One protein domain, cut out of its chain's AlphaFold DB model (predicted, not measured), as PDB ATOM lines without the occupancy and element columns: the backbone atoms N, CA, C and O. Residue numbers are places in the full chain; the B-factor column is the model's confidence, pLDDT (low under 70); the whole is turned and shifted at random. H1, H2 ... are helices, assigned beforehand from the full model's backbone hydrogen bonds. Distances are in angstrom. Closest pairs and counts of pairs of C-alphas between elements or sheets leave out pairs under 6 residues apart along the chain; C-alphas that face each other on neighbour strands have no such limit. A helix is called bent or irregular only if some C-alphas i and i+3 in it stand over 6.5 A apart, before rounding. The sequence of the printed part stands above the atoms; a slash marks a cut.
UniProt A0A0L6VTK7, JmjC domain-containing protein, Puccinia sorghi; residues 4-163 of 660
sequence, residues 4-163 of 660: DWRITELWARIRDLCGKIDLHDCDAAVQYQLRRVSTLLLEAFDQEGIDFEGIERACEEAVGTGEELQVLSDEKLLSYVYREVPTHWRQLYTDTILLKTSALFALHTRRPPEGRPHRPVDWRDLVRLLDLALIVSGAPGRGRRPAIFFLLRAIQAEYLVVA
ATOM      1  N   ASP A   4     170.234 251.404 171.013       66.31
ATOM      2  CA  ASP A   4     169.209 252.415 171.321       66.31
ATOM      3  C   ASP A   4     168.245 252.674 170.142       66.31
ATOM      4  O   ASP A   4     167.028 252.681 170.320       66.31
ATOM      5  N   TRP A   5     168.772 252.807 168.915       78.81
ATOM      6  CA  TRP A   5     167.983 253.176 167.729       78.81
ATOM      7  C   TRP A   5     166.897 252.159 167.353       78.81
ATOM      8  O   TRP A   5     165.872 252.533 166.794       78.81
ATOM      9  N   ARG A   6     167.090 250.869 167.659       84.19
ATOM     10  CA  ARG A   6     166.076 249.829 167.393       84.19
ATOM     11  C   ARG A   6     164.925 249.889 168.385       84.19
ATOM     12  O   ARG A   6     163.817 249.466 168.071       84.19
ATOM     13  N   ILE A   7     165.209 250.394 169.580       89.56
ATOM     14  CA  ILE A   7     164.246 250.540 170.661       89.56
ATOM     15  C   ILE A   7     163.418 251.808 170.433       89.56
ATOM     16  O   ILE A   7     162.192 251.744 170.477       89.56
ATOM     17  N   THR A   8     164.051 252.922 170.054       90.19
ATOM     18  CA  THR A   8     163.310 254.115 169.624       90.19
ATOM     19  C   THR A   8     162.536 253.867 168.324       90.19
ATOM     20  O   THR A   8     161.389 254.293 168.226       90.19
ATOM     21  N   GLU A   9     163.053 253.084 167.364       90.75
ATOM     22  CA  GLU A   9     162.251 252.671 166.198       90.75
ATOM     23  C   GLU A   9     161.031 251.822 166.608       90.75
ATOM     24  O   GLU A   9     159.935 252.024 166.082       90.75
ATOM     25  N   LEU A  10     161.177 250.899 167.566       92.19
ATOM     26  CA  LEU A  10     160.062 250.120 168.115       92.19
ATOM     27  C   LEU A  10     158.993 251.032 168.744       92.19
ATOM     28  O   LEU A  10     157.819 250.906 168.398       92.19
ATOM     29  N   TRP A  11     159.377 251.970 169.610       94.44
ATOM     30  CA  TRP A  11     158.433 252.895 170.249       94.44
ATOM     31  C   TRP A  11     157.762 253.833 169.238       94.44
ATOM     32  O   TRP A  11     156.548 254.032 169.298       94.44
ATOM     33  N   ALA A  12     158.503 254.337 168.246       92.19
ATOM     34  CA  ALA A  12     157.938 255.119 167.147       92.19
ATOM     35  C   ALA A  12     156.925 254.304 166.328       92.19
ATOM     36  O   ALA A  12     155.852 254.809 166.004       92.19
ATOM     37  N   ARG A  13     157.204 253.022 166.053       90.25
ATOM     38  CA  ARG A  13     156.260 252.118 165.377       90.25
ATOM     39  C   ARG A  13     154.999 251.878 166.208       90.25
ATOM     40  O   ARG A  13     153.915 251.980 165.641       90.25
ATOM     41  N   ILE A  14     155.108 251.617 167.516       89.44
ATOM     42  CA  ILE A  14     153.935 251.473 168.402       89.44
ATOM     43  C   ILE A  14     153.101 252.763 168.353       89.44
ATOM     44  O   ILE A  14     151.935 252.722 167.953       89.44
ATOM     45  N   ARG A  15     153.716 253.926 168.620       91.19
ATOM     46  CA  ARG A  15     153.076 255.253 168.531       91.19
ATOM     47  C   ARG A  15     152.353 255.473 167.197       91.19
ATOM     48  O   ARG A  15     151.205 255.918 167.181       91.19
ATOM     49  N   ASP A  16     153.012 255.179 166.078       85.88
ATOM     50  CA  ASP A  16     152.532 255.576 164.754       85.88
ATOM     51  C   ASP A  16     151.561 254.577 164.111       85.88
ATOM     52  O   ASP A  16     150.824 254.977 163.205       85.88
ATOM     53  N   LEU A  17     151.524 253.322 164.571       77.81
ATOM     54  CA  LEU A  17     150.577 252.291 164.121       77.81
ATOM     55  C   LEU A  17     149.307 252.237 164.995       77.81
ATOM     56  O   LEU A  17     148.244 251.843 164.496       77.81
ATOM     57  N   CYS A  18     149.378 252.691 166.255       72.75
ATOM     58  CA  CYS A  18     148.224 252.862 167.139       72.75
ATOM     59  C   CYS A  18     147.134 253.739 166.503       72.75
ATOM     60  O   CYS A  18     147.322 254.941 166.292       72.75
ATOM     61  N   GLY A  19     145.954 253.159 166.265       60.16
ATOM     62  CA  GLY A  19     144.801 253.866 165.700       60.16
ATOM     63  C   GLY A  19     144.831 254.113 164.192       60.16
ATOM     64  O   GLY A  19     144.059 254.946 163.727       60.16
ATOM     65  N   LYS A  20     145.710 253.446 163.426       67.81
ATOM     66  CA  LYS A  20     145.734 253.563 161.952       67.81
ATOM     67  C   LYS A  20     145.495 252.247 161.217       67.81
ATOM     68  O   LYS A  20     144.646 252.205 160.338       67.81
ATOM     69  N   ILE A  21     146.286 251.217 161.527       66.88
ATOM     70  CA  ILE A  21     146.324 249.960 160.753       66.88
ATOM     71  C   ILE A  21     146.188 248.749 161.676       66.88
ATOM     72  O   ILE A  21     145.337 247.903 161.439       66.88
ATOM     73  N   ASP A  22     147.004 248.683 162.729       69.88
ATOM     74  CA  ASP A  22     147.016 247.547 163.654       69.88
ATOM     75  C   ASP A  22     145.932 247.707 164.736       69.88
ATOM     76  O   ASP A  22     144.913 247.023 164.751       69.88
ATOM     77  N   LEU A  23     146.104 248.693 165.621       80.12
ATOM     78  CA  LEU A  23     145.230 248.903 166.781       80.12
ATOM     79  C   LEU A  23     144.123 249.931 166.497       80.12
ATOM     80  O   LEU A  23     143.884 250.818 167.315       80.12
ATOM     81  N   HIS A  24     143.504 249.878 165.314       79.44
ATOM     82  CA  HIS A  24     142.396 250.776 164.954       79.44
ATOM     83  C   HIS A  24     141.122 250.471 165.758       79.44
ATOM     84  O   HIS A  24     140.474 251.393 166.251       79.44
ATOM     85  N   ASP A  25     140.799 249.189 165.934       84.88
ATOM     86  CA  ASP A  25     139.530 248.767 166.545       84.88
ATOM     87  C   ASP A  25     139.612 248.597 168.075       84.88
ATOM     88  O   ASP A  25     138.596 248.361 168.729       84.88
ATOM     89  N   CYS A  26     140.806 248.731 168.665       86.38
ATOM     90  CA  CYS A  26     140.954 248.852 170.115       86.38
ATOM     91  C   CYS A  26     140.356 250.179 170.603       86.38
ATOM     92  O   CYS A  26     140.481 251.204 169.928       86.38
ATOM     93  N   ASP A  27     139.790 250.180 171.814       88.75
ATOM     94  CA  ASP A  27     139.191 251.366 172.435       88.75
ATOM     95  C   ASP A  27     140.112 252.597 172.373       88.75
ATOM     96  O   ASP A  27     141.317 252.518 172.631       88.75
ATOM     97  N   ALA A  28     139.539 253.771 172.092       89.44
ATOM     98  CA  ALA A  28     140.306 255.007 171.905       89.44
ATOM     99  C   ALA A  28     141.195 255.369 173.116       89.44
ATOM    100  O   ALA A  28     142.244 255.989 172.943       89.44
ATOM    101  N   ALA A  29     140.810 254.935 174.324       91.50
ATOM    102  CA  ALA A  29     141.610 255.051 175.544       91.50
ATOM    103  C   ALA A  29     142.886 254.185 175.507       91.50
ATOM    104  O   ALA A  29     143.963 254.689 175.818       91.50
ATOM    105  N   VAL A  30     142.798 252.926 175.058       92.19
ATOM    106  CA  VAL A  30     143.954 252.024 174.879       92.19
ATOM    107  C   VAL A  30     144.935 252.629 173.879       92.19
ATOM    108  O   VAL A  30     146.126 252.761 174.158       92.19
ATOM    109  N   GLN A  31     144.420 253.082 172.733       91.75
ATOM    110  CA  GLN A  31     145.242 253.743 171.723       91.75
ATOM    111  C   GLN A  31     145.880 255.042 172.241       91.75
ATOM    112  O   GLN A  31     147.000 255.374 171.857       91.75
ATOM    113  N   TYR A  32     145.163 255.815 173.065       92.44
ATOM    114  CA  TYR A  32     145.684 257.040 173.668       92.44
ATOM    115  C   TYR A  32     146.842 256.739 174.619       92.44
ATOM    116  O   TYR A  32     147.889 257.362 174.469       92.44
ATOM    117  N   GLN A  33     146.697 255.767 175.527       93.94
ATOM    118  CA  GLN A  33     147.760 255.428 176.476       93.94
ATOM    119  C   GLN A  33     149.012 254.910 175.764       93.94
ATOM    120  O   GLN A  33     150.099 255.423 176.020       93.94
ATOM    121  N   LEU A  34     148.873 253.994 174.796       93.38
ATOM    122  CA  LEU A  34     150.013 253.507 174.010       93.38
ATOM    123  C   LEU A  34     150.728 254.629 173.243       93.38
ATOM    124  O   LEU A  34     151.957 254.685 173.258       93.38
ATOM    125  N   ARG A  35     149.985 255.551 172.611       93.38
ATOM    126  CA  ARG A  35     150.581 256.717 171.932       93.38
ATOM    127  C   ARG A  35     151.276 257.651 172.917       93.38
ATOM    128  O   ARG A  35     152.411 258.038 172.665       93.38
ATOM    129  N   ARG A  36     150.619 257.987 174.030       95.19
ATOM    130  CA  ARG A  36     151.153 258.855 175.087       95.19
ATOM    131  C   ARG A  36     152.464 258.298 175.637       95.19
ATOM    132  O   ARG A  36     153.466 259.001 175.625       95.19
ATOM    133  N   VAL A  37     152.473 257.038 176.063       95.94
ATOM    134  CA  VAL A  37     153.634 256.444 176.732       95.94
ATOM    135  C   VAL A  37     154.781 256.131 175.767       95.94
ATOM    136  O   VAL A  37     155.942 256.320 176.116       95.94
ATOM    137  N   SER A  38     154.478 255.777 174.512       95.25
ATOM    138  CA  SER A  38     155.504 255.655 173.465       95.25
ATOM    139  C   SER A  38     156.138 257.007 173.123       95.25
ATOM    140  O   SER A  38     157.341 257.069 172.895       95.25
ATOM    141  N   THR A  39     155.364 258.100 173.116       94.75
ATOM    142  CA  THR A  39     155.907 259.460 172.961       94.75
ATOM    143  C   THR A  39     156.786 259.852 174.150       94.75
ATOM    144  O   THR A  39     157.896 260.314 173.922       94.75
ATOM    145  N   LEU A  40     156.357 259.592 175.391       94.69
ATOM    146  CA  LEU A  40     157.152 259.881 176.594       94.69
ATOM    147  C   LEU A  40     158.495 259.134 176.604       94.69
ATOM    148  O   LEU A  40     159.518 259.718 176.948       94.69
ATOM    149  N   LEU A  41     158.519 257.865 176.183       94.50
ATOM    150  CA  LEU A  41     159.762 257.100 176.027       94.50
ATOM    151  C   LEU A  41     160.671 257.658 174.923       94.50
ATOM    152  O   LEU A  41     161.887 257.692 175.092       94.50
ATOM    153  N   LEU A  42     160.106 258.106 173.798       93.69
ATOM    154  CA  LEU A  42     160.886 258.745 172.738       93.69
ATOM    155  C   LEU A  42     161.498 260.059 173.229       93.69
ATOM    156  O   LEU A  42     162.705 260.234 173.121       93.69
ATOM    157  N   GLU A  43     160.697 260.933 173.836       91.81
ATOM    158  CA  GLU A  43     161.158 262.200 174.413       91.81
ATOM    159  C   GLU A  43     162.258 261.971 175.463       91.81
ATOM    160  O   GLU A  43     163.299 262.621 175.399       91.81
ATOM    161  N   ALA A  44     162.086 260.987 176.354       91.12
ATOM    162  CA  ALA A  44     163.056 260.634 177.393       91.12
ATOM    163  C   ALA A  44     164.413 260.122 176.867       91.12
ATOM    164  O   ALA A  44     165.427 260.299 177.541       91.12
ATOM    165  N   PHE A  45     164.456 259.475 175.696       88.81
ATOM    166  CA  PHE A  45     165.686 258.876 175.151       88.81
ATOM    167  C   PHE A  45     166.320 259.660 173.989       88.81
ATOM    168  O   PHE A  45     167.487 259.395 173.682       88.81
ATOM    169  N   ASP A  46     165.587 260.596 173.377       83.75
ATOM    170  CA  ASP A  46     166.020 261.449 172.255       83.75
ATOM    171  C   ASP A  46     166.548 262.825 172.716       83.75
ATOM    172  O   ASP A  46     167.464 263.371 172.105       83.75
ATOM    173  N   GLN A  47     166.021 263.387 173.813       72.81
ATOM    174  CA  GLN A  47     166.418 264.724 174.280       72.81
ATOM    175  C   GLN A  47     167.740 264.721 175.065       72.81
ATOM    176  O   GLN A  47     167.839 264.178 176.170       72.81
ATOM    177  N   GLU A  48     168.749 265.428 174.546       64.69
ATOM    178  CA  GLU A  48     169.953 265.771 175.307       64.69
ATOM    179  C   GLU A  48     169.596 266.695 176.488       64.69
ATOM    180  O   GLU A  48     169.173 267.834 176.298       64.69
ATOM    181  N   GLY A  49     169.789 266.209 177.720       65.31
ATOM    182  CA  GLY A  49     169.617 266.995 178.948       65.31
ATOM    183  C   GLY A  49     168.545 266.496 179.922       65.31
ATOM    184  O   GLY A  49     168.479 267.015 181.035       65.31
ATOM    185  N   ILE A  50     167.748 265.481 179.563       76.44
ATOM    186  CA  ILE A  50     166.890 264.787 180.538       76.44
ATOM    187  C   ILE A  50     167.769 263.981 181.507       76.44
ATOM    188  O   ILE A  50     168.729 263.318 181.104       76.44
ATOM    189  N   ASP A  51     167.454 264.055 182.800       84.88
ATOM    190  CA  ASP A  51     168.179 263.346 183.850       84.88
ATOM    191  C   ASP A  51     167.771 261.866 183.960       84.88
ATOM    192  O   ASP A  51     166.756 261.411 183.427       84.88
ATOM    193  N   PHE A  52     168.580 261.077 184.673       87.38
ATOM    194  CA  PHE A  52     168.300 259.648 184.852       87.38
ATOM    195  C   PHE A  52     166.956 259.401 185.565       87.38
ATOM    196  O   PHE A  52     166.324 258.380 185.313       87.38
ATOM    197  N   GLU A  53     166.490 260.325 186.413       88.81
ATOM    198  CA  GLU A  53     165.179 260.215 187.067       88.81
ATOM    199  C   GLU A  53     164.020 260.445 186.078       88.81
ATOM    200  O   GLU A  53     163.024 259.729 186.119       88.81
ATOM    201  N   GLY A  54     164.142 261.389 185.140       90.31
ATOM    202  CA  GLY A  54     163.207 261.559 184.027       90.31
ATOM    203  C   GLY A  54     163.101 260.308 183.155       90.31
ATOM    204  O   GLY A  54     161.990 259.852 182.885       90.31
ATOM    205  N   ILE A  55     164.245 259.716 182.796       91.25
ATOM    206  CA  ILE A  55     164.311 258.453 182.044       91.25
ATOM    207  C   ILE A  55     163.662 257.310 182.836       91.25
ATOM    208  O   ILE A  55     162.833 256.578 182.299       91.25
ATOM    209  N   GLU A  56     163.990 257.174 184.124       92.25
ATOM    210  CA  GLU A  56     163.426 256.138 184.990       92.25
ATOM    211  C   GLU A  56     161.905 256.269 185.127       92.25
ATOM    212  O   GLU A  56     161.206 255.286 184.897       92.25
ATOM    213  N   ARG A  57     161.377 257.469 185.404       93.44
ATOM    214  CA  ARG A  57     159.926 257.711 185.514       93.44
ATOM    215  C   ARG A  57     159.187 257.399 184.208       93.44
ATOM    216  O   ARG A  57     158.119 256.792 184.256       93.44
ATOM    217  N   ALA A  58     159.755 257.747 183.049       94.56
ATOM    218  CA  ALA A  58     159.180 257.394 181.748       94.56
ATOM    219  C   ALA A  58     159.155 255.868 181.520       94.56
ATOM    220  O   ALA A  58     158.171 255.328 181.012       94.56
ATOM    221  N   CYS A  59     160.202 255.153 181.942       95.06
ATOM    222  CA  CYS A  59     160.241 253.692 181.891       95.06
ATOM    223  C   CYS A  59     159.297 253.025 182.906       95.06
ATOM    224  O   CYS A  59     158.685 252.014 182.571       95.06
ATOM    225  N   GLU A  60     159.131 253.570 184.113       95.19
ATOM    226  CA  GLU A  60     158.160 253.062 185.091       95.19
ATOM    227  C   GLU A  60     156.716 253.256 184.613       95.19
ATOM    228  O   GLU A  60     155.919 252.322 184.699       95.19
ATOM    229  N   GLU A  61     156.386 254.415 184.030       96.44
ATOM    230  CA  GLU A  61     155.067 254.645 183.430       96.44
ATOM    231  C   GLU A  61     154.814 253.723 182.222       96.44
ATOM    232  O   GLU A  61     153.700 253.220 182.054       96.44
ATOM    233  N   ALA A  62     155.842 253.417 181.424       96.25
ATOM    234  CA  ALA A  62     155.766 252.427 180.348       96.25
ATOM    235  C   ALA A  62     155.524 250.998 180.847       96.25
ATOM    236  O   ALA A  62     154.712 250.280 180.262       96.25
ATOM    237  N   VAL A  63     156.186 250.586 181.931       96.50
ATOM    238  CA  VAL A  63     155.962 249.271 182.547       96.50
ATOM    239  C   VAL A  63     154.554 249.188 183.134       96.50
ATOM    240  O   VAL A  63     153.840 248.248 182.802       96.50
ATOM    241  N   GLY A  64     154.116 250.184 183.912       96.75
ATOM    242  CA  GLY A  64     152.770 250.208 184.500       96.75
ATOM    243  C   GLY A  64     151.659 250.213 183.444       96.75
ATOM    244  O   GLY A  64     150.764 249.373 183.485       96.75
ATOM    245  N   THR A  65     151.771 251.081 182.430       95.88
ATOM    246  CA  THR A  65     150.835 251.112 181.287       95.88
ATOM    247  C   THR A  65     150.833 249.780 180.532       95.88
ATOM    248  O   THR A  65     149.781 249.307 180.100       95.88
ATOM    249  N   GLY A  66     152.007 249.158 180.375       95.31
ATOM    250  CA  GLY A  66     152.154 247.836 179.776       95.31
ATOM    251  C   GLY A  66     151.435 246.749 180.574       95.31
ATOM    252  O   GLY A  66     150.720 245.953 179.981       95.31
ATOM    253  N   GLU A  67     151.566 246.736 181.900       95.62
ATOM    254  CA  GLU A  67     150.935 245.744 182.782       95.62
ATOM    255  C   GLU A  67     149.406 245.895 182.844       95.62
ATOM    256  O   GLU A  67     148.694 244.900 182.699       95.62
ATOM    257  N   GLU A  68     148.882 247.120 182.967       95.56
ATOM    258  CA  GLU A  68     147.434 247.386 182.935       95.56
ATOM    259  C   GLU A  68     146.798 246.938 181.610       95.56
ATOM    260  O   GLU A  68     145.772 246.251 181.587       95.56
ATOM    261  N   LEU A  69     147.426 247.297 180.486       95.19
ATOM    262  CA  LEU A  69     146.950 246.907 179.161       95.19
ATOM    263  C   LEU A  69     147.204 245.424 178.860       95.19
ATOM    264  O   LEU A  69     146.455 244.846 178.071       95.19
ATOM    265  N   GLN A  70     148.208 244.791 179.482       94.62
ATOM    266  CA  GLN A  70     148.427 243.351 179.365       94.62
ATOM    267  C   GLN A  70     147.248 242.595 179.980       94.62
ATOM    268  O   GLN A  70     146.658 241.778 179.279       94.62
ATOM    269  N   VAL A  71     146.828 242.940 181.205       95.06
ATOM    270  CA  VAL A  71     145.646 242.337 181.855       95.06
ATOM    271  C   VAL A  71     144.392 242.496 180.992       95.06
ATOM    272  O   VAL A  71     143.687 241.515 180.763       95.06
ATOM    273  N   LEU A  72     144.148 243.690 180.437       94.00
ATOM    274  CA  LEU A  72     143.046 243.900 179.489       94.00
ATOM    275  C   LEU A  72     143.174 242.991 178.258       94.00
ATOM    276  O   LEU A  72     142.186 242.407 177.821       94.00
ATOM    277  N   SER A  73     144.370 242.870 177.677       93.06
ATOM    278  CA  SER A  73     144.573 242.010 176.511       93.06
ATOM    279  C   SER A  73     144.389 240.526 176.840       93.06
ATOM    280  O   SER A  73     143.712 239.852 176.074       93.06
ATOM    281  N   ASP A  74     144.865 240.034 177.989       90.75
ATOM    282  CA  ASP A  74     144.613 238.669 178.467       90.75
ATOM    283  C   ASP A  74     143.108 238.416 178.650       90.75
ATOM    284  O   ASP A  74     142.574 237.478 178.059       90.75
ATOM    285  N   GLU A  75     142.377 239.288 179.360       91.81
ATOM    286  CA  GLU A  75     140.913 239.176 179.499       91.81
ATOM    287  C   GLU A  75     140.198 239.114 178.141       91.81
ATOM    288  O   GLU A  75     139.221 238.378 177.983       91.81
ATOM    289  N   LYS A  76     140.684 239.861 177.141       91.12
ATOM    290  CA  LYS A  76     140.132 239.835 175.783       91.12
ATOM    291  C   LYS A  76     140.480 238.543 175.057       91.12
ATOM    292  O   LYS A  76     139.563 237.932 174.515       91.12
ATOM    293  N   LEU A  77     141.735 238.093 175.077       86.81
ATOM    294  CA  LEU A  77     142.159 236.822 174.473       86.81
ATOM    295  C   LEU A  77     141.356 235.637 175.035       86.81
ATOM    296  O   LEU A  77     140.903 234.795 174.266       86.81
ATOM    297  N   LEU A  78     141.105 235.624 176.348       86.19
ATOM    298  CA  LEU A  78     140.296 234.617 177.047       86.19
ATOM    299  C   LEU A  78     138.779 234.731 176.773       86.19
ATOM    300  O   LEU A  78     138.029 233.819 177.117       86.19
ATOM    301  N   SER A  79     138.309 235.838 176.185       85.19
ATOM    302  CA  SER A  79     136.881 236.085 175.908       85.19
ATOM    303  C   SER A  79     136.396 235.610 174.532       85.19
ATOM    304  O   SER A  79     135.189 235.613 174.288       85.19
ATOM    305  N   TYR A  80     137.306 235.181 173.652       80.62
ATOM    306  CA  TYR A  80     136.991 234.608 172.341       80.62
ATOM    307  C   TYR A  80     137.463 233.152 172.259       80.62
ATOM    308  O   TYR A  80     138.418 232.745 172.917       80.62
ATOM    309  N   VAL A  81     136.864 232.387 171.347       73.25
ATOM    310  CA  VAL A  81     137.540 231.232 170.737       73.25
ATOM    311  C   VAL A  81     138.800 231.749 170.037       73.25
ATOM    312  O   VAL A  81     138.709 232.740 169.315       73.25
ATOM    313  N   TYR A  82     139.959 231.092 170.179       66.12
ATOM    314  CA  TYR A  82     141.224 231.618 169.636       66.12
ATOM    315  C   TYR A  82     141.146 231.945 168.129       66.12
ATOM    316  O   TYR A  82     141.573 233.024 167.721       66.12
ATOM    317  N   ARG A  83     140.539 231.079 167.300       62.31
ATOM    318  CA  ARG A  83     140.315 231.334 165.858       62.31
ATOM    319  C   ARG A  83     139.497 232.600 165.573       62.31
ATOM    320  O   ARG A  83     139.657 233.193 164.510       62.31
ATOM    321  N   GLU A  84     138.638 233.010 166.501       77.62
ATOM    322  CA  GLU A  84     137.813 234.217 166.400       77.62
ATOM    323  C   GLU A  84     138.478 235.456 167.021       77.62
ATOM    324  O   GLU A  84     137.968 236.558 166.829       77.62
ATOM    325  N   VAL A  85     139.612 235.311 167.729       82.69
ATOM    326  CA  VAL A  85     140.320 236.425 168.379       82.69
ATOM    327  C   VAL A  85     140.724 237.486 167.343       82.69
ATOM    328  O   VAL A  85     141.619 237.242 166.516       82.69
ATOM    329  N   PRO A  86     140.171 238.710 167.437       89.44
ATOM    330  CA  PRO A  86     140.565 239.814 166.579       89.44
ATOM    331  C   PRO A  86     142.071 240.089 166.637       89.44
ATOM    332  O   PRO A  86     142.675 240.175 167.712       89.44
ATOM    333  N   THR A  87     142.687 240.279 165.468       89.81
ATOM    334  CA  THR A  87     144.136 240.500 165.337       89.81
ATOM    335  C   THR A  87     144.631 241.678 166.179       89.81
ATOM    336  O   THR A  87     145.726 241.592 166.728       89.81
ATOM    337  N   HIS A  88     143.813 242.718 166.382       90.38
ATOM    338  CA  HIS A  88     144.160 243.864 167.224       90.38
ATOM    339  C   HIS A  88     144.385 243.501 168.707       90.38
ATOM    340  O   HIS A  88     145.272 244.075 169.329       90.38
ATOM    341  N   TRP A  89     143.688 242.509 169.284       92.69
ATOM    342  CA  TRP A  89     143.969 242.070 170.665       92.69
ATOM    343  C   TRP A  89     145.274 241.270 170.753       92.69
ATOM    344  O   TRP A  89     146.045 241.449 171.695       92.69
ATOM    345  N   ARG A  90     145.579 240.456 169.733       92.56
ATOM    346  CA  ARG A  90     146.873 239.755 169.611       92.56
ATOM    347  C   ARG A  90     148.026 240.739 169.400       92.56
ATOM    348  O   ARG A  90     149.105 240.552 169.959       92.56
ATOM    349  N   GLN A  91     147.800 241.815 168.653       92.88
ATOM    350  CA  GLN A  91     148.750 242.918 168.508       92.88
ATOM    351  C   GLN A  91     148.934 243.677 169.826       92.88
ATOM    352  O   GLN A  91     150.076 243.856 170.234       92.88
ATOM    353  N   LEU A  92     147.852 244.012 170.543       94.69
ATOM    354  CA  LEU A  92     147.919 244.677 171.848       94.69
ATOM    355  C   LEU A  92     148.742 243.866 172.857       94.69
ATOM    356  O   LEU A  92     149.672 244.412 173.436       94.69
ATOM    357  N   TYR A  93     148.465 242.566 172.999       95.62
ATOM    358  CA  TYR A  93     149.234 241.654 173.863       95.62
ATOM    359  C   TYR A  93     150.731 241.619 173.511       95.62
ATOM    360  O   TYR A  93     151.599 241.472 174.368       95.62
ATOM    361  N   THR A  94     151.048 241.770 172.224       95.69
ATOM    362  CA  THR A  94     152.435 241.825 171.748       95.69
ATOM    363  C   THR A  94     153.081 243.174 172.071       95.69
ATOM    364  O   THR A  94     154.241 243.216 172.474       95.69
ATOM    365  N   ASP A  95     152.339 244.274 171.917       95.06
ATOM    366  CA  ASP A  95     152.819 245.638 172.152       95.06
ATOM    367  C   ASP A  95     153.005 245.954 173.639       95.06
ATOM    368  O   ASP A  95     153.950 246.656 173.983       95.06
ATOM    369  N   THR A  96     152.183 245.404 174.535       95.50
ATOM    370  CA  THR A  96     152.342 245.555 175.993       95.50
ATOM    371  C   THR A  96     153.598 244.855 176.503       95.50
ATOM    372  O   THR A  96     154.401 245.457 177.220       95.50
ATOM    373  N   ILE A  97     153.827 243.618 176.051       97.12
ATOM    374  CA  ILE A  97     155.054 242.860 176.315       97.12
ATOM    375  C   ILE A  97     156.273 243.582 175.734       97.12
ATOM    376  O   ILE A  97     157.273 243.753 176.436       97.12
ATOM    377  N   LEU A  98     156.207 244.048 174.482       96.44
ATOM    378  CA  LEU A  98     157.303 244.791 173.852       96.44
ATOM    379  C   LEU A  98     157.585 246.119 174.563       96.44
ATOM    380  O   LEU A  98     158.753 246.440 174.773       96.44
ATOM    381  N   LEU A  99     156.563 246.861 174.991       95.38
ATOM    382  CA  LEU A  99     156.703 248.101 175.756       95.38
ATOM    383  C   LEU A  99     157.423 247.849 177.091       95.38
ATOM    384  O   LEU A  99     158.478 248.435 177.332       95.38
ATOM    385  N   LYS A 100     156.917 246.919 177.914       95.62
ATOM    386  CA  LYS A 100     157.503 246.559 179.218       95.62
ATOM    387  C   LYS A 100     158.944 246.051 179.087       95.62
ATOM    388  O   LYS A 100     159.835 246.529 179.787       95.62
ATOM    389  N   THR A 101     159.188 245.098 178.185       96.62
ATOM    390  CA  THR A 101     160.516 244.476 178.017       96.62
ATOM    391  C   THR A 101     161.546 245.454 177.452       96.62
ATOM    392  O   THR A 101     162.669 245.503 177.952       96.62
ATOM    393  N   SER A 102     161.175 246.279 176.465       95.88
ATOM    394  CA  SER A 102     162.089 247.267 175.879       95.88
ATOM    395  C   SER A 102     162.366 248.457 176.799       95.88
ATOM    396  O   SER A 102     163.509 248.903 176.841       95.88
ATOM    397  N   ALA A 103     161.390 248.932 177.583       95.12
ATOM    398  CA  ALA A 103     161.605 249.984 178.578       95.12
ATOM    399  C   ALA A 103     162.566 249.528 179.691       95.12
ATOM    400  O   ALA A 103     163.523 250.236 180.003       95.12
ATOM    401  N   LEU A 104     162.374 248.318 180.236       94.88
ATOM    402  CA  LEU A 104     163.273 247.749 181.249       94.88
ATOM    403  C   LEU A 104     164.687 247.505 180.703       94.88
ATOM    404  O   LEU A 104     165.664 247.835 181.375       94.88
ATOM    405  N   PHE A 105     164.808 246.984 179.477       94.19
ATOM    406  CA  PHE A 105     166.101 246.813 178.812       94.19
ATOM    407  C   PHE A 105     166.798 248.166 178.584       94.19
ATOM    408  O   PHE A 105     167.952 248.342 178.973       94.19
ATOM    409  N   ALA A 106     166.096 249.155 178.022       92.31
ATOM    410  CA  ALA A 106     166.651 250.474 177.729       92.31
ATOM    411  C   ALA A 106     167.113 251.210 178.998       92.31
ATOM    412  O   ALA A 106     168.236 251.715 179.029       92.31
ATOM    413  N   LEU A 107     166.309 251.191 180.069       91.62
ATOM    414  CA  LEU A 107     166.695 251.742 181.371       91.62
ATOM    415  C   LEU A 107     167.932 251.037 181.943       91.62
ATOM    416  O   LEU A 107     168.815 251.700 182.478       91.62
ATOM    417  N   HIS A 108     168.032 249.710 181.813       91.12
ATOM    418  CA  HIS A 108     169.173 248.964 182.343       91.12
ATOM    419  C   HIS A 108     170.457 249.154 181.515       91.12
ATOM    420  O   HIS A 108     171.545 249.147 182.085       91.12
ATOM    421  N   THR A 109     170.365 249.373 180.198       88.31
ATOM    422  CA  THR A 109     171.542 249.717 179.368       88.31
ATOM    423  C   THR A 109     172.064 251.141 179.603       88.31
ATOM    424  O   THR A 109     173.220 251.429 179.286       88.31
ATOM    425  N   ARG A 110     171.258 252.040 180.188       85.88
ATOM    426  CA  ARG A 110     171.711 253.373 180.614       85.88
ATOM    427  C   ARG A 110     172.421 253.271 181.971       85.88
ATOM    428  O   ARG A 110     171.896 252.716 182.932       85.88
ATOM    429  N   ARG A 111     173.640 253.816 182.056       81.31
ATOM    430  CA  ARG A 111     174.445 253.816 183.290       81.31
ATOM    431  C   ARG A 111     173.791 254.739 184.340       81.31
ATOM    432  O   ARG A 111     173.584 255.911 184.025       81.31
ATOM    433  N   PRO A 112     173.498 254.261 185.563       84.00
ATOM    434  CA  PRO A 112     172.946 255.091 186.629       84.00
ATOM    435  C   PRO A 112     173.981 256.099 187.168       84.00
ATOM    436  O   PRO A 112     175.188 255.913 186.964       84.00
ATOM    437  N   PRO A 113     173.532 257.147 187.887       84.44
ATOM    438  CA  PRO A 113     174.411 258.071 188.602       84.44
ATOM    439  C   PRO A 113     175.349 257.351 189.579       84.44
ATOM    440  O   PRO A 113     175.023 256.286 190.109       84.44
ATOM    441  N   GLU A 114     176.516 257.939 189.845       81.38
ATOM    442  CA  GLU A 114     177.524 257.309 190.703       81.38
ATOM    443  C   GLU A 114     176.989 257.028 192.117       81.38
ATOM    444  O   GLU A 114     176.270 257.829 192.712       81.38
ATOM    445  N   GLY A 115     177.311 255.843 192.642       80.25
ATOM    446  CA  GLY A 115     176.794 255.345 193.919       80.25
ATOM    447  C   GLY A 115     175.402 254.698 193.860       80.25
ATOM    448  O   GLY A 115     175.044 253.993 194.804       80.25
ATOM    449  N   ARG A 116     174.630 254.852 192.772       82.50
ATOM    450  CA  ARG A 116     173.320 254.199 192.619       82.50
ATOM    451  C   ARG A 116     173.451 252.860 191.868       82.50
ATOM    452  O   ARG A 116     173.929 252.855 190.735       82.50
ATOM    453  N   PRO A 117     173.029 251.717 192.445       82.44
ATOM    454  CA  PRO A 117     173.020 250.442 191.728       82.44
ATOM    455  C   PRO A 117     171.914 250.409 190.663       82.44
ATOM    456  O   PRO A 117     170.891 251.085 190.796       82.44
ATOM    457  N   HIS A 118     172.080 249.571 189.634       82.25
ATOM    458  CA  HIS A 118     170.984 249.245 188.718       82.25
ATOM    459  C   HIS A 118     169.827 248.584 189.485       82.25
ATOM    460  O   HIS A 118     170.049 247.772 190.388       82.25
ATOM    461  N   ARG A 119     168.586 248.884 189.087       82.19
ATOM    462  CA  ARG A 119     167.400 248.140 189.535       82.19
ATOM    463  C   ARG A 119     167.560 246.659 189.143       82.19
ATOM    464  O   ARG A 119     167.956 246.396 188.003       82.19
ATOM    465  N   PRO A 120     167.257 245.693 190.031       87.50
ATOM    466  CA  PRO A 120     167.251 244.284 189.654       87.50
ATOM    467  C   PRO A 120     166.184 244.031 188.579       87.50
ATOM    468  O   PRO A 120     165.054 244.506 188.693       87.50
ATOM    469  N   VAL A 121     166.558 243.282 187.542       91.94
ATOM    470  CA  VAL A 121     165.688 242.876 186.430       91.94
ATOM    471  C   VAL A 121     165.728 241.355 186.343       91.94
ATOM    472  O   VAL A 121     166.814 240.774 186.290       91.94
ATOM    473  N   ASP A 122     164.564 240.704 186.319       94.81
ATOM    474  CA  ASP A 122     164.494 239.272 186.028       94.81
ATOM    475  C   ASP A 122     164.556 239.048 184.512       94.81
ATOM    476  O   ASP A 122     163.556 239.067 183.792       94.81
ATOM    477  N   TRP A 123     165.773 238.839 184.019       95.81
ATOM    478  CA  TRP A 123     166.035 238.555 182.612       95.81
ATOM    479  C   TRP A 123     165.416 237.238 182.122       95.81
ATOM    480  O   TRP A 123     165.182 237.103 180.920       95.81
ATOM    481  N   ARG A 124     165.126 236.276 183.013       95.94
ATOM    482  CA  ARG A 124     164.417 235.040 182.650       95.94
ATOM    483  C   ARG A 124     162.920 235.303 182.493       95.94
ATOM    484  O   ARG A 124     162.335 234.790 181.544       95.94
ATOM    485  N   ASP A 125     162.317 236.147 183.333       96.06
ATOM    486  CA  ASP A 125     160.925 236.582 183.142       96.06
ATOM    487  C   ASP A 125     160.756 237.432 181.871       96.06
ATOM    488  O   ASP A 125     159.825 237.202 181.102       96.06
ATOM    489  N   LEU A 126     161.692 238.339 181.556       97.12
ATOM    490  CA  LEU A 126     161.615 239.095 180.296       97.12
ATOM    491  C   LEU A 126     161.734 238.189 179.057       97.12
ATOM    492  O   LEU A 126     160.994 238.388 178.094       97.12
ATOM    493  N   VAL A 127     162.594 237.162 179.079       97.94
ATOM    494  CA  VAL A 127     162.641 236.139 178.014       97.94
ATOM    495  C   VAL A 127     161.341 235.327 177.962       97.94
ATOM    496  O   VAL A 127     160.795 235.134 176.876       97.94
ATOM    497  N   ARG A 128     160.789 234.927 179.115       97.44
ATOM    498  CA  ARG A 128     159.492 234.239 179.211       97.44
ATOM    499  C   ARG A 128     158.358 235.068 178.605       97.44
ATOM    500  O   ARG A 128     157.559 234.516 177.859       97.44
ATOM    501  N   LEU A 129     158.281 236.368 178.892       97.38
ATOM    502  CA  LEU A 129     157.282 237.272 178.310       97.38
ATOM    503  C   LEU A 129     157.452 237.383 176.786       97.38
ATOM    504  O   LEU A 129     156.476 237.274 176.047       97.38
ATOM    505  N   LEU A 130     158.687 237.526 176.299       98.31
ATOM    506  CA  LEU A 130     158.983 237.575 174.862       98.31
ATOM    507  C   LEU A 130     158.590 236.276 174.132       98.31
ATOM    508  O   LEU A 130     158.035 236.345 173.036       98.31
ATOM    509  N   ASP A 131     158.794 235.108 174.746       97.69
ATOM    510  CA  ASP A 131     158.297 233.831 174.217       97.69
ATOM    511  C   ASP A 131     156.773 233.701 174.330       97.69
ATOM    512  O   ASP A 131     156.142 233.206 173.398       97.69
ATOM    513  N   LEU A 132     156.139 234.202 175.396       95.00
ATOM    514  CA  LEU A 132     154.674 234.244 175.498       95.00
ATOM    515  C   LEU A 132     154.049 235.083 174.374       95.00
ATOM    516  O   LEU A 132     153.026 234.679 173.831       95.00
ATOM    517  N   ALA A 133     154.679 236.171 173.925       95.62
ATOM    518  CA  ALA A 133     154.231 236.882 172.724       95.62
ATOM    519  C   ALA A 133     154.343 236.022 171.439       95.62
ATOM    520  O   ALA A 133     153.494 236.111 170.553       95.62
ATOM    521  N   LEU A 134     155.336 235.133 171.329       94.19
ATOM    522  CA  LEU A 134     155.455 234.198 170.197       94.19
ATOM    523  C   LEU A 134     154.484 233.006 170.294       94.19
ATOM    524  O   LEU A 134     154.049 232.497 169.262       94.19
ATOM    525  N   ILE A 135     154.145 232.560 171.508       90.62
ATOM    526  CA  ILE A 135     153.269 231.407 171.779       90.62
ATOM    527  C   ILE A 135     151.788 231.803 171.750       90.62
ATOM    528  O   ILE A 135     150.987 231.125 171.116       90.62
ATOM    529  N   VAL A 136     151.418 232.878 172.452       89.62
ATOM    530  CA  VAL A 136     150.023 233.230 172.757       89.62
ATOM    531  C   VAL A 136     149.408 234.105 171.667       89.62
ATOM    532  O   VAL A 136     148.290 233.831 171.245       89.62
ATOM    533  N   SER A 137     150.104 235.124 171.155       89.75
ATOM    534  CA  SER A 137     149.553 235.987 170.093       89.75
ATOM    535  C   SER A 137     150.005 235.591 168.680       89.75
ATOM    536  O   SER A 137     149.296 235.873 167.705       89.75
ATOM    537  N   GLY A 138     151.182 234.961 168.573       88.19
ATOM    538  CA  GLY A 138     151.921 234.735 167.325       88.19
ATOM    539  C   GLY A 138     152.752 235.945 166.865       88.19
ATOM    540  O   GLY A 138     153.294 235.934 165.761       88.19
ATOM    541  N   ALA A 139     152.837 237.001 167.684       90.75
ATOM    542  CA  ALA A 139     153.438 238.302 167.372       90.75
ATOM    543  C   ALA A 139     153.024 238.937 166.012       90.75
ATOM    544  O   ALA A 139     153.899 239.378 165.253       90.75
ATOM    545  N   PRO A 140     151.717 238.998 165.674       88.25
ATOM    546  CA  PRO A 140     151.230 239.506 164.390       88.25
ATOM    547  C   PRO A 140     151.468 241.012 164.223       88.25
ATOM    548  O   PRO A 140     151.526 241.758 165.192       88.25
ATOM    549  N   GLY A 141     151.515 241.492 162.979       83.81
ATOM    550  CA  GLY A 141     151.681 242.914 162.652       83.81
ATOM    551  C   GLY A 141     153.136 243.349 162.433       83.81
ATOM    552  O   GLY A 141     154.094 242.727 162.898       83.81
ATOM    553  N   ARG A 142     153.314 244.433 161.672       83.62
ATOM    554  CA  ARG A 142     154.596 244.766 161.033       83.62
ATOM    555  C   ARG A 142     155.706 245.078 162.046       83.62
ATOM    556  O   ARG A 142     155.657 246.068 162.763       83.62
ATOM    557  N   GLY A 143     156.765 244.267 162.035       86.81
ATOM    558  CA  GLY A 143     158.016 244.544 162.753       86.81
ATOM    559  C   GLY A 143     158.082 244.090 164.217       86.81
ATOM    560  O   GLY A 143     159.183 244.078 164.765       86.81
ATOM    561  N   ARG A 144     156.971 243.643 164.822       91.12
ATOM    562  CA  ARG A 144     156.937 243.142 166.211       91.12
ATOM    563  C   ARG A 144     157.770 241.871 166.393       91.12
ATOM    564  O   ARG A 144     158.674 241.841 167.218       91.12
ATOM    565  N   ARG A 145     157.542 240.857 165.553       92.94
ATOM    566  CA  ARG A 145     158.300 239.591 165.536       92.94
ATOM    567  C   ARG A 145     159.831 239.799 165.398       92.94
ATOM    568  O   ARG A 145     160.568 239.250 166.215       92.94
ATOM    569  N   PRO A 146     160.345 240.653 164.482       93.44
ATOM    570  CA  PRO A 146     161.751 241.078 164.490       93.44
ATOM    571  C   PRO A 146     162.229 241.772 165.777       93.44
ATOM    572  O   PRO A 146     163.352 241.515 166.210       93.44
ATOM    573  N   ALA A 147     161.411 242.629 166.400       94.56
ATOM    574  CA  ALA A 147     161.769 243.305 167.651       94.56
ATOM    575  C   ALA A 147     161.890 242.321 168.828       94.56
ATOM    576  O   ALA A 147     162.848 242.408 169.593       94.56
ATOM    577  N   ILE A 148     160.996 241.328 168.909       96.75
ATOM    578  CA  ILE A 148     161.090 240.222 169.875       96.75
ATOM    579  C   ILE A 148     162.419 239.479 169.710       96.75
ATOM    580  O   ILE A 148     163.163 239.332 170.675       96.75
ATOM    581  N   PHE A 149     162.770 239.060 168.488       96.25
ATOM    582  CA  PHE A 149     164.033 238.351 168.251       96.25
ATOM    583  C   PHE A 149     165.281 239.212 168.485       96.25
ATOM    584  O   PHE A 149     166.333 238.666 168.815       96.25
ATOM    585  N   PHE A 150     165.191 240.536 168.341       95.69
ATOM    586  CA  PHE A 150     166.262 241.447 168.743       95.69
ATOM    587  C   PHE A 150     166.436 241.472 170.270       95.69
ATOM    588  O   PHE A 150     167.548 241.242 170.743       95.69
ATOM    589  N   LEU A 151     165.352 241.680 171.026       96.44
ATOM    590  CA  LEU A 151     165.387 241.728 172.493       96.44
ATOM    591  C   LEU A 151     165.810 240.382 173.100       96.44
ATOM    592  O   LEU A 151     166.678 240.370 173.967       96.44
ATOM    593  N   LEU A 152     165.284 239.256 172.599       96.88
ATOM    594  CA  LEU A 152     165.697 237.909 173.015       96.88
ATOM    595  C   LEU A 152     167.215 237.729 172.882       96.88
ATOM    596  O   LEU A 152     167.881 237.408 173.862       96.88
ATOM    597  N   ARG A 153     167.778 237.998 171.694       95.12
ATOM    598  CA  ARG A 153     169.220 237.836 171.436       95.12
ATOM    599  C   ARG A 153     170.073 238.746 172.318       95.12
ATOM    600  O   ARG A 153     171.093 238.287 172.822       95.12
ATOM    601  N   ALA A 154     169.665 240.003 172.506       94.06
ATOM    602  CA  ALA A 154     170.388 240.954 173.349       94.06
ATOM    603  C   ALA A 154     170.373 240.520 174.826       94.06
ATOM    604  O   ALA A 154     171.432 240.364 175.430       94.06
ATOM    605  N   ILE A 155     169.193 240.213 175.380       95.12
ATOM    606  CA  ILE A 155     169.037 239.758 176.771       95.12
ATOM    607  C   ILE A 155     169.828 238.467 177.025       95.12
ATOM    608  O   ILE A 155     170.540 238.350 178.027       95.12
ATOM    609  N   GLN A 156     169.743 237.504 176.104       95.06
ATOM    610  CA  GLN A 156     170.462 236.238 176.215       95.06
ATOM    611  C   GLN A 156     171.984 236.439 176.204       95.06
ATOM    612  O   GLN A 156     172.664 235.924 177.095       95.06
ATOM    613  N   ALA A 157     172.511 237.193 175.234       92.62
ATOM    614  CA  ALA A 157     173.949 237.390 175.059       92.62
ATOM    615  C   ALA A 157     174.584 238.239 176.172       92.62
ATOM    616  O   ALA A 157     175.657 237.889 176.661       92.62
ATOM    617  N   GLU A 158     173.930 239.329 176.578       90.50
ATOM    618  CA  GLU A 158     174.502 240.304 177.516       90.50
ATOM    619  C   GLU A 158     174.315 239.882 178.984       90.50
ATOM    620  O   GLU A 158     175.234 240.049 179.786       90.50
ATOM    621  N   TYR A 159     173.172 239.277 179.342       91.19
ATOM    622  CA  TYR A 159     172.795 239.076 180.749       91.19
ATOM    623  C   TYR A 159     172.650 237.609 181.183       91.19
ATOM    624  O   TYR A 159     172.935 237.289 182.340       91.19
ATOM    625  N   LEU A 160     172.250 236.687 180.295       88.69
ATOM    626  CA  LEU A 160     172.029 235.278 180.672       88.69
ATOM    627  C   LEU A 160     173.249 234.371 180.450       88.69
ATOM    628  O   LEU A 160     173.485 233.472 181.260       88.69
ATOM    629  N   VAL A 161     174.061 234.609 179.412       76.38
ATOM    630  CA  VAL A 161     175.306 233.846 179.184       76.38
ATOM    631  C   VAL A 161     176.289 234.027 180.349       76.38
ATOM    632  O   VAL A 161     176.808 233.038 180.873       76.38
ATOM    633  N   VAL A 162     176.495 235.264 180.815       55.69
ATOM    634  CA  VAL A 162     177.460 235.605 181.882       55.69
ATOM    635  C   VAL A 162     177.090 234.970 183.232       55.69
ATOM    636  O   VAL A 162     177.963 234.520 183.976       55.69
ATOM    637  N   ALA A 163     175.794 234.851 183.539       50.03
ATOM    638  CA  ALA A 163     175.328 234.213 184.771       50.03
ATOM    639  C   ALA A 163     175.717 232.720 184.864       50.03
ATOM    640  O   ALA A 163     175.936 232.203 185.961       50.03
TER     641      ALA A 163
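What this domain is: This is residues 4 to 163 of the 660 residues of the protein "JmjC domain-containing protein" of Puccinia sorghi (UniProt A0A0L6VTK7). Six helices form an up-and-down bundle, with H4 running through the middle and the other five arranged round it in an incomplete ring, open between H3 and H5. H1, H2 and H3 cover one part of H4, and the hairpin of H5 and H6 packs on another part; the links at residues 84 and 115 lie at opposite ends of the long axis. The printed part has 160 residues with six named helices, H1 to H6 in chain order, and no named strand; the class is all helix. It is compact, with a radius of gyration of the C-alphas of 15.4 A, and elongated, spanning 52 by 33 by 23 A.

How they stand to each other: H3, residues 52 to 77, touches the hub H4, residues 87 to 109, as a hairpin; their closest C-alphas, Gly 66 and Thr 96, are 4.4 A apart at a shallow tilt of 25 degrees. H3 also forms a hairpin with H2, residues 28 to 46, closest at the C-alphas of Ala 44 and Ile 55, 5.3 A. H2 is close to H4 but not clearly touching. H1, residues 4 to 17, makes a hairpin with H2, the C-alphas of Arg 15 and Arg 35 being closest at 4.5 A, and touches H4 at Ile 7 and Ser 102, closest C-alphas 6.5 A apart. H5, residues 123 to 137, forms a hairpin with H4 at a shallow tilt of 16 degrees; the closest C-alphas, Arg 90 and Ser 137, are 4.6 A apart. H6, residues 144 to 163, forms a hairpin with H5, closest at the C-alphas of Leu 130 and Ile 148, 6.0 A. H6 touches H4 at a tilt of 36 degrees, only just steep, with the C-alphas of Leu 98 and Ile 148 closest at 7.1 A. H1, with residues 6 to 10 alone, only just touches residues 144 to 147 of H6, with 3 pairs of C-alphas within 8 A, the closest being Leu 10 and Ala 147 at 7.0 A. H3 stays apart from H5. Every O i to N i+4 pair is within hydrogen-bond range in H1, H2 and H3, against 18 of 19 in H4, 10 of 11 in H5 and 13 of 16 in H6.

Where its parts are: H1 has 14 residues and begins at C-alpha 4 (169.209, 252.415, 171.321). H2 is 26.5 A long, H3 36.2 A and H4 32.1 A. H5 has 15 residues. H6 is 27.6 A long, has a kink of 35 degrees near residue 157, is only just irregular, with C-alphas 158 and 161 6.7 A apart, and ends at C-alpha 163 (175.328, 234.213, 184.771).

The domain as a whole: The two C-alphas farthest apart, Glu 84 and Gly 115, are 52.2 A from each other. The printed part has no cut. The link from H4 to H5, residues 110 to 122, is long, and the link from H2 to H3 is tight. The mean pLDDT of the printed part is 88.8; residues 4, 19 to 22, 48 to 49, 82 to 83 and 162 to 163 are under 70.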